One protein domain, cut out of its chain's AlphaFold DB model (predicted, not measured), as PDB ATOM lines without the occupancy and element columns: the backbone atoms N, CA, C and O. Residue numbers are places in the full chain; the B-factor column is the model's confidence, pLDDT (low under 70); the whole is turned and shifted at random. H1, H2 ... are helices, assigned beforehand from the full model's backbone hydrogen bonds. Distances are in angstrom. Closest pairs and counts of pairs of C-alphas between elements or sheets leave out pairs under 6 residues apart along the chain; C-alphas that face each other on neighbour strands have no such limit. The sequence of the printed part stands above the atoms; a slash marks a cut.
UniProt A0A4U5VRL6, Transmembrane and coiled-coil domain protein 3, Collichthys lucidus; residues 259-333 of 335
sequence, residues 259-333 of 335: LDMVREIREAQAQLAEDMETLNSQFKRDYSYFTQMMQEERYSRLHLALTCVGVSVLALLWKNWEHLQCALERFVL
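Overview. This is residues 259 to 333 of the 335 residues of the protein "Transmembrane and coiled-coil domain protein 3" of Collichthys lucidus (UniProt A0A4U5VRL6). One long helix, H1, makes the long axis of a loose, rod-like shape; H2 folds back beside it after a short loop, with a gap between the two, and H3 turns off the far end of H2 towards the first part of H1. The printed part has 75 residues with three named helices, in the order H1, H2, H3, and no named strand; the class is all helix. It is only just loose, close to extended, with a radius of gyration of the C-alphas of 16.8 A, and spans 56 by 19 by 17 A.

Arrangement. H1, residues 259 to 293, and H2, residues 300 to 319, are near each other, with no pair of C-alphas within 8 A but 7 within 10 A. H3, residues 321 to 332, is close to H1 but not clearly touching; their closest C-alphas, those of Ala 268 and Ala 327, are 7.9 A apart. These two run opposite ways at a steep tilt of 61 degrees. H2 and H3 are also close but not clearly touching, with their closest C-alphas, those of Leu 317 and Leu 324, 7.5 A apart. Their lines are about perpendicular, at 78 degrees. In H1, H2 and H3 every O i to N i+4 pair is within hydrogen-bond range.

Along the chain. H1 runs 50.3 A from C-alpha 259 at (260.652, 269.104, 272.399) to C-alpha 293 at (282.563, 296.269, 308.679). H2 measures 28.5 A from Ser 300 to Lys 319. H3 measures 15.7 A and ends with C-alpha 332 at (278.673, 275.329, 273.781).

Size, cuts and confidence. The C-alphas farthest apart, those of Leu 259 and Glu 297, are 56.1 A apart. The printed part has no cut. The link from H1 to H2 is short, with 6 residues, and that from H2 to H3 is tight, with 1. Residues 259 to 264 of H1 and residues 295 to 300 are among the stretches that stand free. The mean pLDDT of the printed part is 70.4; 31 residues are under 70, among them 289 to 303 and 329 to 333.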
ATOM      1  N   LEU A 259     261.460 267.977 271.922       74.44
ATOM      2  CA  LEU A 259     260.652 269.104 272.399       74.44
ATOM      3  C   LEU A 259     260.548 269.120 273.927       74.44
ATOM      4  O   LEU A 259     260.538 270.197 274.526       74.44
ATOM      5  N   ASP A 260     260.515 267.942 274.546       75.94
ATOM      6  CA  ASP A 260     260.476 267.812 275.994       75.94
ATOM      7  C   ASP A 260     261.811 268.201 276.638       75.94
ATOM      8  O   ASP A 260     261.851 269.027 277.548       75.94
ATOM      9  N   MET A 261     262.926 267.751 276.062       67.81
ATOM     10  CA  MET A 261     264.258 268.222 276.436       67.81
ATOM     11  C   MET A 261     264.403 269.731 276.228       67.81
ATOM     12  O   MET A 261     265.016 270.388 277.064       67.81
ATOM     13  N   VAL A 262     263.835 270.307 275.157       70.31
ATOM     14  CA  VAL A 262     263.843 271.761 274.903       70.31
ATOM     15  C   VAL A 262     263.088 272.527 275.999       70.31
ATOM     16  O   VAL A 262     263.562 273.557 276.488       70.31
ATOM     17  N   ARG A 263     261.932 272.003 276.425       74.12
ATOM     18  CA  ARG A 263     261.158 272.519 277.561       74.12
ATOM     19  C   ARG A 263     261.952 272.431 278.864       74.12
ATOM     20  O   ARG A 263     262.029 273.419 279.589       74.12
ATOM     21  N   GLU A 264     262.618 271.311 279.099       67.75
ATOM     22  CA  GLU A 264     263.465 271.097 280.268       67.75
ATOM     23  C   GLU A 264     264.683 272.045 280.286       67.75
ATOM     24  O   GLU A 264     265.067 272.530 281.349       67.75
ATOM     25  N   ILE A 265     265.264 272.413 279.125       72.25
ATOM     26  CA  ILE A 265     266.302 273.479 279.068       72.25
ATOM     27  C   ILE A 265     265.731 274.793 279.544       72.25
ATOM     28  O   ILE A 265     266.391 275.522 280.274       72.25
ATOM     29  N   ARG A 266     264.528 275.125 279.075       74.12
ATOM     30  CA  ARG A 266     263.901 276.412 279.346       74.12
ATOM     31  C   ARG A 266     263.608 276.569 280.832       74.12
ATOM     32  O   ARG A 266     263.804 277.649 281.379       74.12
ATOM     33  N   GLU A 267     263.181 275.486 281.470       70.06
ATOM     34  CA  GLU A 267     262.969 275.416 282.914       70.06
ATOM     35  C   GLU A 267     264.301 275.495 283.674       70.06
ATOM     36  O   GLU A 267     264.423 276.297 284.595       70.06
ATOM     37  N   ALA A 268     265.347 274.792 283.225       72.00
ATOM     38  CA  ALA A 268     266.685 274.898 283.817       72.00
ATOM     39  C   ALA A 268     267.320 276.297 283.648       72.00
ATOM     40  O   ALA A 268     268.003 276.783 284.548       72.00
ATOM     41  N   GLN A 269     267.080 276.976 282.521       45.38
ATOM     42  CA  GLN A 269     267.504 278.361 282.289       45.38
ATOM     43  C   GLN A 269     266.761 279.348 283.192       45.38
ATOM     44  O   GLN A 269     267.378 280.292 283.683       45.38
ATOM     45  N   ALA A 270     265.461 279.139 283.418       71.25
ATOM     46  CA  ALA A 270     264.685 279.942 284.358       71.25
ATOM     47  C   ALA A 270     265.194 279.742 285.793       71.25
ATOM     48  O   ALA A 270     265.472 280.718 286.485       71.25
ATOM     49  N   GLN A 271     265.444 278.492 286.184       68.19
ATOM     50  CA  GLN A 271     266.004 278.149 287.489       68.19
ATOM     51  C   GLN A 271     267.384 278.791 287.709       68.19
ATOM     52  O   GLN A 271     267.647 279.352 288.767       68.19
ATOM     53  N   LEU A 272     268.256 278.780 286.693       69.06
ATOM     54  CA  LEU A 272     269.576 279.413 286.766       69.06
ATOM     55  C   LEU A 272     269.488 280.945 286.862       69.06
ATOM     56  O   LEU A 272     270.307 281.570 287.536       69.06
ATOM     57  N   ALA A 273     268.512 281.561 286.192       71.56
ATOM     58  CA  ALA A 273     268.274 282.997 286.290       71.56
ATOM     59  C   ALA A 273     267.795 283.393 287.697       71.56
ATOM     60  O   ALA A 273     268.289 284.372 288.257       71.56
ATOM     61  N   GLU A 274     266.911 282.598 288.301       76.19
ATOM     62  CA  GLU A 274     266.467 282.773 289.689       76.19
ATOM     63  C   GLU A 274     267.619 282.557 290.685       76.19
ATOM     64  O   GLU A 274     267.818 283.350 291.611       76.19
ATOM     65  N   ASP A 275     268.456 281.543 290.462       73.75
ATOM     66  CA  ASP A 275     269.655 281.296 291.266       73.75
ATOM     67  C   ASP A 275     270.669 282.449 291.147       73.75
ATOM     68  O   ASP A 275     271.298 282.855 292.127       73.75
ATOM     69  N   MET A 276     270.794 283.053 289.963       68.00
ATOM     70  CA  MET A 276     271.626 284.237 289.747       68.00
ATOM     71  C   MET A 276     271.073 285.466 290.481       68.00
ATOM     72  O   MET A 276     271.841 286.228 291.075       68.00
ATOM     73  N   GLU A 277     269.756 285.663 290.492       78.44
ATOM     74  CA  GLU A 277     269.123 286.760 291.230       78.44
ATOM     75  C   GLU A 277     269.215 286.582 292.747       78.44
ATOM     76  O   GLU A 277     269.466 287.551 293.478       78.44
ATOM     77  N   THR A 278     269.077 285.352 293.243       74.19
ATOM     78  CA  THR A 278     269.247 285.057 294.668       74.19
ATOM     79  C   THR A 278     270.698 285.253 295.096       74.19
ATOM     80  O   THR A 278     270.931 285.912 296.113       74.19
ATOM     81  N   LEU A 279     271.676 284.796 294.303       72.56
ATOM     82  CA  LEU A 279     273.102 285.042 294.538       72.56
ATOM     83  C   LEU A 279     273.419 286.542 294.539       72.56
ATOM     84  O   LEU A 279     274.104 287.027 295.438       72.56
ATOM     85  N   ASN A 280     272.887 287.298 293.579       72.38
ATOM     86  CA  ASN A 280     273.078 288.745 293.504       72.38
ATOM     87  C   ASN A 280     272.468 289.457 294.722       72.38
ATOM     88  O   ASN A 280     273.070 290.358 295.303       72.38
ATOM     89  N   SER A 281     271.299 289.005 295.174       74.19
ATOM     90  CA  SER A 281     270.639 289.529 296.373       74.19
ATOM     91  C   SER A 281     271.409 289.204 297.654       74.19
ATOM     92  O   SER A 281     271.489 290.047 298.551       74.19
ATOM     93  N   GLN A 282     272.002 288.007 297.741       72.00
ATOM     94  CA  GLN A 282     272.903 287.642 298.834       72.00
ATOM     95  C   GLN A 282     274.160 288.501 298.815       72.00
ATOM     96  O   GLN A 282     274.453 289.155 299.810       72.00
ATOM     97  N   PHE A 283     274.813 288.624 297.658       78.00
ATOM     98  CA  PHE A 283     275.990 289.466 297.497       78.00
ATOM     99  C   PHE A 283     275.699 290.923 297.848       78.00
ATOM    100  O   PHE A 283     276.519 291.563 298.483       78.00
ATOM    101  N   LYS A 284     274.530 291.463 297.495       73.75
ATOM    102  CA  LYS A 284     274.167 292.858 297.777       73.75
ATOM    103  C   LYS A 284     273.941 293.118 299.269       73.75
ATOM    104  O   LYS A 284     274.373 294.155 299.774       73.75
ATOM    105  N   ARG A 285     273.306 292.175 299.979       82.56
ATOM    106  CA  ARG A 285     273.166 292.214 301.447       82.56
ATOM    107  C   ARG A 285     274.517 292.068 302.134       82.56
ATOM    108  O   ARG A 285     274.856 292.877 302.992       82.56
ATOM    109  N   ASP A 286     275.304 291.093 301.706       78.50
ATOM    110  CA  ASP A 286     276.613 290.826 302.289       78.50
ATOM    111  C   ASP A 286     277.588 291.957 301.975       78.50
ATOM    112  O   ASP A 286     278.361 292.341 302.838       78.50
ATOM    113  N   TYR A 287     277.501 292.576 300.797       69.75
ATOM    114  CA  TYR A 287     278.267 293.757 300.411       69.75
ATOM    115  C   TYR A 287     277.915 294.966 301.276       69.75
ATOM    116  O   TYR A 287     278.826 295.692 301.674       69.75
ATOM    117  N   SER A 288     276.638 295.186 301.620       71.69
ATOM    118  CA  SER A 288     276.260 296.295 302.508       71.69
ATOM    119  C   SER A 288     276.769 296.056 303.928       71.69
ATOM    120  O   SER A 288     277.375 296.949 304.517       71.69
ATOM    121  N   TYR A 289     276.600 294.836 304.444       68.38
ATOM    122  CA  TYR A 289     277.071 294.427 305.768       68.38
ATOM    123  C   TYR A 289     278.607 294.462 305.859       68.38
ATOM    124  O   TYR A 289     279.197 294.935 306.831       68.38
ATOM    125  N   PHE A 290     279.274 294.032 304.789       69.25
ATOM    126  CA  PHE A 290     280.725 294.030 304.646       69.25
ATOM    127  C   PHE A 290     281.297 295.443 304.513       69.25
ATOM    128  O   PHE A 290     282.303 295.765 305.141       69.25
ATOM    129  N   THR A 291     280.638 296.315 303.749       68.19
ATOM    130  CA  THR A 291     280.998 297.737 303.637       68.19
ATOM    131  C   THR A 291     280.902 298.446 304.986       68.19
ATOM    132  O   THR A 291     281.738 299.294 305.294       68.19
ATOM    133  N   GLN A 292     279.943 298.050 305.823       63.00
ATOM    134  CA  GLN A 292     279.809 298.540 307.193       63.00
ATOM    135  C   GLN A 292     280.981 298.088 308.083       63.00
ATOM    136  O   GLN A 292     281.539 298.892 308.824       63.00
ATOM    137  N   MET A 293     281.427 296.838 307.938       60.22
ATOM    138  CA  MET A 293     282.563 296.269 308.679       60.22
ATOM    139  C   MET A 293     283.938 296.802 308.213       60.22
ATOM    140  O   MET A 293     284.921 296.757 308.953       60.22
ATOM    141  N   MET A 294     284.026 297.332 306.989       60.25
ATOM    142  CA  MET A 294     285.244 297.901 306.390       60.25
ATOM    143  C   MET A 294     285.657 299.263 306.969       60.25
ATOM    144  O   MET A 294     286.808 299.670 306.782       60.25
ATOM    145  N   GLN A 295     284.760 299.967 307.667       55.50
ATOM    146  CA  GLN A 295     285.095 301.233 308.327       55.50
ATOM    147  C   GLN A 295     286.067 301.059 309.504       55.50
ATOM    148  O   GLN A 295     286.772 302.010 309.836       55.50
ATOM    149  N   GLU A 296     286.168 299.863 310.091       57.84
ATOM    150  CA  GLU A 296     286.888 299.690 311.354       57.84
ATOM    151  C   GLU A 296     288.385 299.373 311.203       57.84
ATOM    152  O   GLU A 296     289.166 299.956 311.945       57.84
ATOM    153  N   GLU A 297     288.857 298.569 310.231       53.56
ATOM    154  CA  GLU A 297     290.310 298.312 310.073       53.56
ATOM    155  C   GLU A 297     290.767 297.958 308.637       53.56
ATOM    156  O   GLU A 297     290.290 297.020 307.995       53.56
ATOM    157  N   ARG A 298     291.754 298.715 308.137       66.56
ATOM    158  CA  ARG A 298     292.128 298.852 306.718       66.56
ATOM    159  C   ARG A 298     292.833 297.628 306.084       66.56
ATOM    160  O   ARG A 298     293.750 297.043 306.651       66.56
ATOM    161  N   TYR A 299     292.457 297.341 304.829       54.09
ATOM    162  CA  TYR A 299     293.099 296.525 303.768       54.09
ATOM    163  C   TYR A 299     293.433 295.043 304.012       54.09
ATOM    164  O   TYR A 299     293.273 294.248 303.087       54.09
ATOM    165  N   SER A 300     293.849 294.623 305.207       62.41
ATOM    166  CA  SER A 300     294.206 293.212 305.446       62.41
ATOM    167  C   SER A 300     292.969 292.300 305.445       62.41
ATOM    168  O   SER A 300     292.993 291.189 304.914       62.41
ATOM    169  N   ARG A 301     291.836 292.822 305.932       59.59
ATOM    170  CA  ARG A 301     290.544 292.123 305.924       59.59
ATOM    171  C   ARG A 301     289.879 292.109 304.551       59.59
ATOM    172  O   ARG A 301     289.141 291.178 304.268       59.59
ATOM    173  N   LEU A 302     290.183 293.083 303.684       69.69
ATOM    174  CA  LEU A 302     289.677 293.094 302.310       69.69
ATOM    175  C   LEU A 302     290.236 291.911 301.526       69.69
ATOM    176  O   LEU A 302     289.474 291.218 300.869       69.69
ATOM    177  N   HIS A 303     291.541 291.642 301.641       69.12
ATOM    178  CA  HIS A 303     292.142 290.480 300.992       69.12
ATOM    179  C   HIS A 303     291.534 289.179 301.527       69.12
ATOM    180  O   HIS A 303     291.136 288.331 300.738       69.12
ATOM    181  N   LEU A 304     291.383 289.052 302.852       74.94
ATOM    182  CA  LEU A 304     290.781 287.868 303.470       74.94
ATOM    183  C   LEU A 304     289.313 287.668 303.055       74.94
ATOM    184  O   LEU A 304     288.897 286.549 302.768       74.94
ATOM    185  N   ALA A 305     288.535 288.743 302.976       76.38
ATOM    186  CA  ALA A 305     287.141 288.692 302.565       76.38
ATOM    187  C   ALA A 305     286.990 288.401 301.073       76.38
ATOM    188  O   ALA A 305     286.174 287.563 300.708       76.38
ATOM    189  N   LEU A 306     287.820 289.003 300.218       79.00
ATOM    190  CA  LEU A 306     287.838 288.691 298.790       79.00
ATOM    191  C   LEU A 306     288.207 287.221 298.566       79.00
ATOM    192  O   LEU A 306     287.579 286.546 297.755       79.00
ATOM    193  N   THR A 307     289.174 286.697 299.331       80.94
ATOM    194  CA  THR A 307     289.513 285.271 299.289       80.94
ATOM    195  C   THR A 307     288.393 284.396 299.845       80.94
ATOM    196  O   THR A 307     288.135 283.341 299.287       80.94
ATOM    197  N   CYS A 308     287.681 284.823 300.890       79.31
ATOM    198  CA  CYS A 308     286.572 284.064 301.472       79.31
ATOM    199  C   CYS A 308     285.377 283.988 300.512       79.31
ATOM    200  O   CYS A 308     284.835 282.908 300.277       79.31
ATOM    201  N   VAL A 309     285.016 285.115 299.897       82.62
ATOM    202  CA  VAL A 309     283.974 285.189 298.869       82.62
ATOM    203  C   VAL A 309     284.388 284.376 297.645       82.62
ATOM    204  O   VAL A 309     283.603 283.564 297.169       82.62
ATOM    205  N   GLY A 310     285.637 284.503 297.187       82.31
ATOM    206  CA  GLY A 310     286.163 283.712 296.074       82.31
ATOM    207  C   GLY A 310     286.125 282.205 296.344       82.31
ATOM    208  O   GLY A 310     285.676 281.445 295.492       82.31
ATOM    209  N   VAL A 311     286.521 281.766 297.543       81.06
ATOM    210  CA  VAL A 311     286.460 280.352 297.948       81.06
ATOM    211  C   VAL A 311     285.015 279.875 298.090       81.06
ATOM    212  O   VAL A 311     284.718 278.750 297.708       81.06
ATOM    213  N   SER A 312     284.104 280.717 298.577       79.44
ATOM    214  CA  SER A 312     282.681 280.373 298.696       79.44
ATOM    215  C   SER A 312     282.028 280.209 297.324       79.44
ATOM    216  O   SER A 312     281.350 279.216 297.085       79.44
ATOM    217  N   VAL A 313     282.298 281.122 296.387       81.81
ATOM    218  CA  VAL A 313     281.840 281.010 294.994       81.81
ATOM    219  C   VAL A 313     282.448 279.778 294.322       81.81
ATOM    220  O   VAL A 313     281.730 279.034 293.662       81.81
ATOM    221  N   LEU A 314     283.736 279.500 294.541       81.56
ATOM    222  CA  LEU A 314     284.397 278.309 294.002       81.56
ATOM    223  C   LEU A 314     283.828 277.011 294.592       81.56
ATOM    224  O   LEU A 314     283.638 276.047 293.862       81.56
ATOM    225  N   ALA A 315     283.507 276.985 295.886       77.56
ATOM    226  CA  ALA A 315     282.871 275.844 296.534       77.56
ATOM    227  C   ALA A 315     281.441 275.621 296.023       77.56
ATOM    228  O   ALA A 315     281.026 274.477 295.859       77.56
ATOM    229  N   LEU A 316     280.699 276.692 295.733       77.12
ATOM    230  CA  LEU A 316     279.376 276.602 295.117       77.12
ATOM    231  C   LEU A 316     279.465 276.122 293.663       77.12
ATOM    232  O   LEU A 316     278.711 275.229 293.290       77.12
ATOM    233  N   LEU A 317     280.428 276.622 292.881       78.31
ATOM    234  CA  LEU A 317     280.731 276.135 291.528       78.31
ATOM    235  C   LEU A 317     281.135 274.658 291.530       78.31
ATOM    236  O   LEU A 317     280.729 273.914 290.648       78.31
ATOM    237  N   TRP A 318     281.894 274.227 292.537       71.06
ATOM    238  CA  TRP A 318     282.286 272.829 292.699       71.06
ATOM    239  C   TRP A 318     281.106 271.949 293.120       71.06
ATOM    240  O   TRP A 318     280.953 270.831 292.639       71.06
ATOM    241  N   LYS A 319     280.244 272.447 294.014       70.06
ATOM    242  CA  LYS A 319     279.079 271.703 294.512       70.06
ATOM    243  C   LYS A 319     277.972 271.580 293.468       70.06
ATOM    244  O   LYS A 319     277.275 270.574 293.458       70.06
ATOM    245  N   ASN A 320     277.840 272.577 292.598       76.75
ATOM    246  CA  ASN A 320     276.913 272.578 291.467       76.75
ATOM    247  C   ASN A 320     277.604 272.250 290.136       76.75
ATOM    248  O   ASN A 320     277.030 272.523 289.085       76.75
ATOM    249  N   TRP A 321     278.803 271.659 290.155       74.88
ATOM    250  CA  TRP A 321     279.580 271.385 288.942       74.88
ATOM    251  C   TRP A 321     278.813 270.523 287.935       74.88
ATOM    252  O   TRP A 321     278.805 270.840 286.755       74.88
ATOM    253  N   GLU A 322     278.080 269.511 288.400       74.19
ATOM    254  CA  GLU A 322     277.262 268.637 287.545       74.19
ATOM    255  C   GLU A 322     276.135 269.405 286.826       74.19
ATOM    256  O   GLU A 322     275.887 269.217 285.634       74.19
ATOM    257  N   HIS A 323     275.483 270.336 287.531       67.88
ATOM    258  CA  HIS A 323     274.451 271.203 286.954       67.88
ATOM    259  C   HIS A 323     275.051 272.257 286.021       67.88
ATOM    260  O   HIS A 323     274.469 272.574 284.983       67.88
ATOM    261  N   LEU A 324     276.239 272.761 286.358       72.25
ATOM    262  CA  LEU A 324     276.981 273.703 285.532       72.25
ATOM    263  C   LEU A 324     277.478 273.036 284.247       72.25
ATOM    264  O   LEU A 324     277.407 273.651 283.194       72.25
ATOM    265  N   GLN A 325     277.930 271.785 284.315       66.56
ATOM    266  CA  GLN A 325     278.397 271.014 283.170       66.56
ATOM    267  C   GLN A 325     277.239 270.721 282.210       66.56
ATOM    268  O   GLN A 325     277.359 270.994 281.020       66.56
ATOM    269  N   CYS A 326     276.076 270.313 282.730       64.00
ATOM    270  CA  CYS A 326     274.866 270.153 281.917       64.00
ATOM    271  C   CYS A 326     274.413 271.471 281.258       64.00
ATOM    272  O   CYS A 326     273.972 271.478 280.108       64.00
ATOM    273  N   ALA A 327     274.527 272.601 281.964       67.38
ATOM    274  CA  ALA A 327     274.193 273.916 281.420       67.38
ATOM    275  C   ALA A 327     275.232 274.415 280.395       67.38
ATOM    276  O   ALA A 327     274.867 275.037 279.397       67.38
ATOM    277  N   LEU A 328     276.518 274.127 280.616       70.31
ATOM    278  CA  LEU A 328     277.631 274.550 279.767       70.31
ATOM    279  C   LEU A 328     277.683 273.751 278.462       70.31
ATOM    280  O   LEU A 328     277.885 274.343 277.404       70.31
ATOM    281  N   GLU A 329     277.439 272.441 278.509       62.72
ATOM    282  CA  GLU A 329     277.349 271.599 277.309       62.72
ATOM    283  C   GLU A 329     276.183 272.023 276.405       62.72
ATOM    284  O   GLU A 329     276.317 272.038 275.183       62.72
ATOM    285  N   ARG A 330     275.078 272.498 276.996       59.53
ATOM    286  CA  ARG A 330     273.952 273.105 276.265       59.53
ATOM    287  C   ARG A 330     274.230 274.499 275.705       59.53
ATOM    288  O   ARG A 330     273.532 274.919 274.791       59.53
ATOM    289  N   PHE A 331     275.212 275.221 276.241       64.31
ATOM    290  CA  PHE A 331     275.586 276.554 275.760       64.31
ATOM    291  C   PHE A 331     276.668 276.506 274.669       64.31
ATOM    292  O   PHE A 331     276.724 277.381 273.810       64.31
ATOM    293  N   VAL A 332     277.537 275.490 274.704       64.00
ATOM    294  CA  VAL A 332     278.673 275.329 273.781       64.00
ATOM    295  C   VAL A 332     278.293 274.686 272.443       64.00
ATOM    296  O   VAL A 332     278.999 274.903 271.459       64.00
ATOM    297  N   LEU A 333     277.189 273.941 272.363       43.28
ATOM    298  CA  LEU A 333     276.701 273.367 271.105       43.28
ATOM    299  C   LEU A 333     275.646 274.286 270.458       43.28
ATOM    300  O   LEU A 333     274.530 274.370 270.974       43.28
TER     301      LEU A 333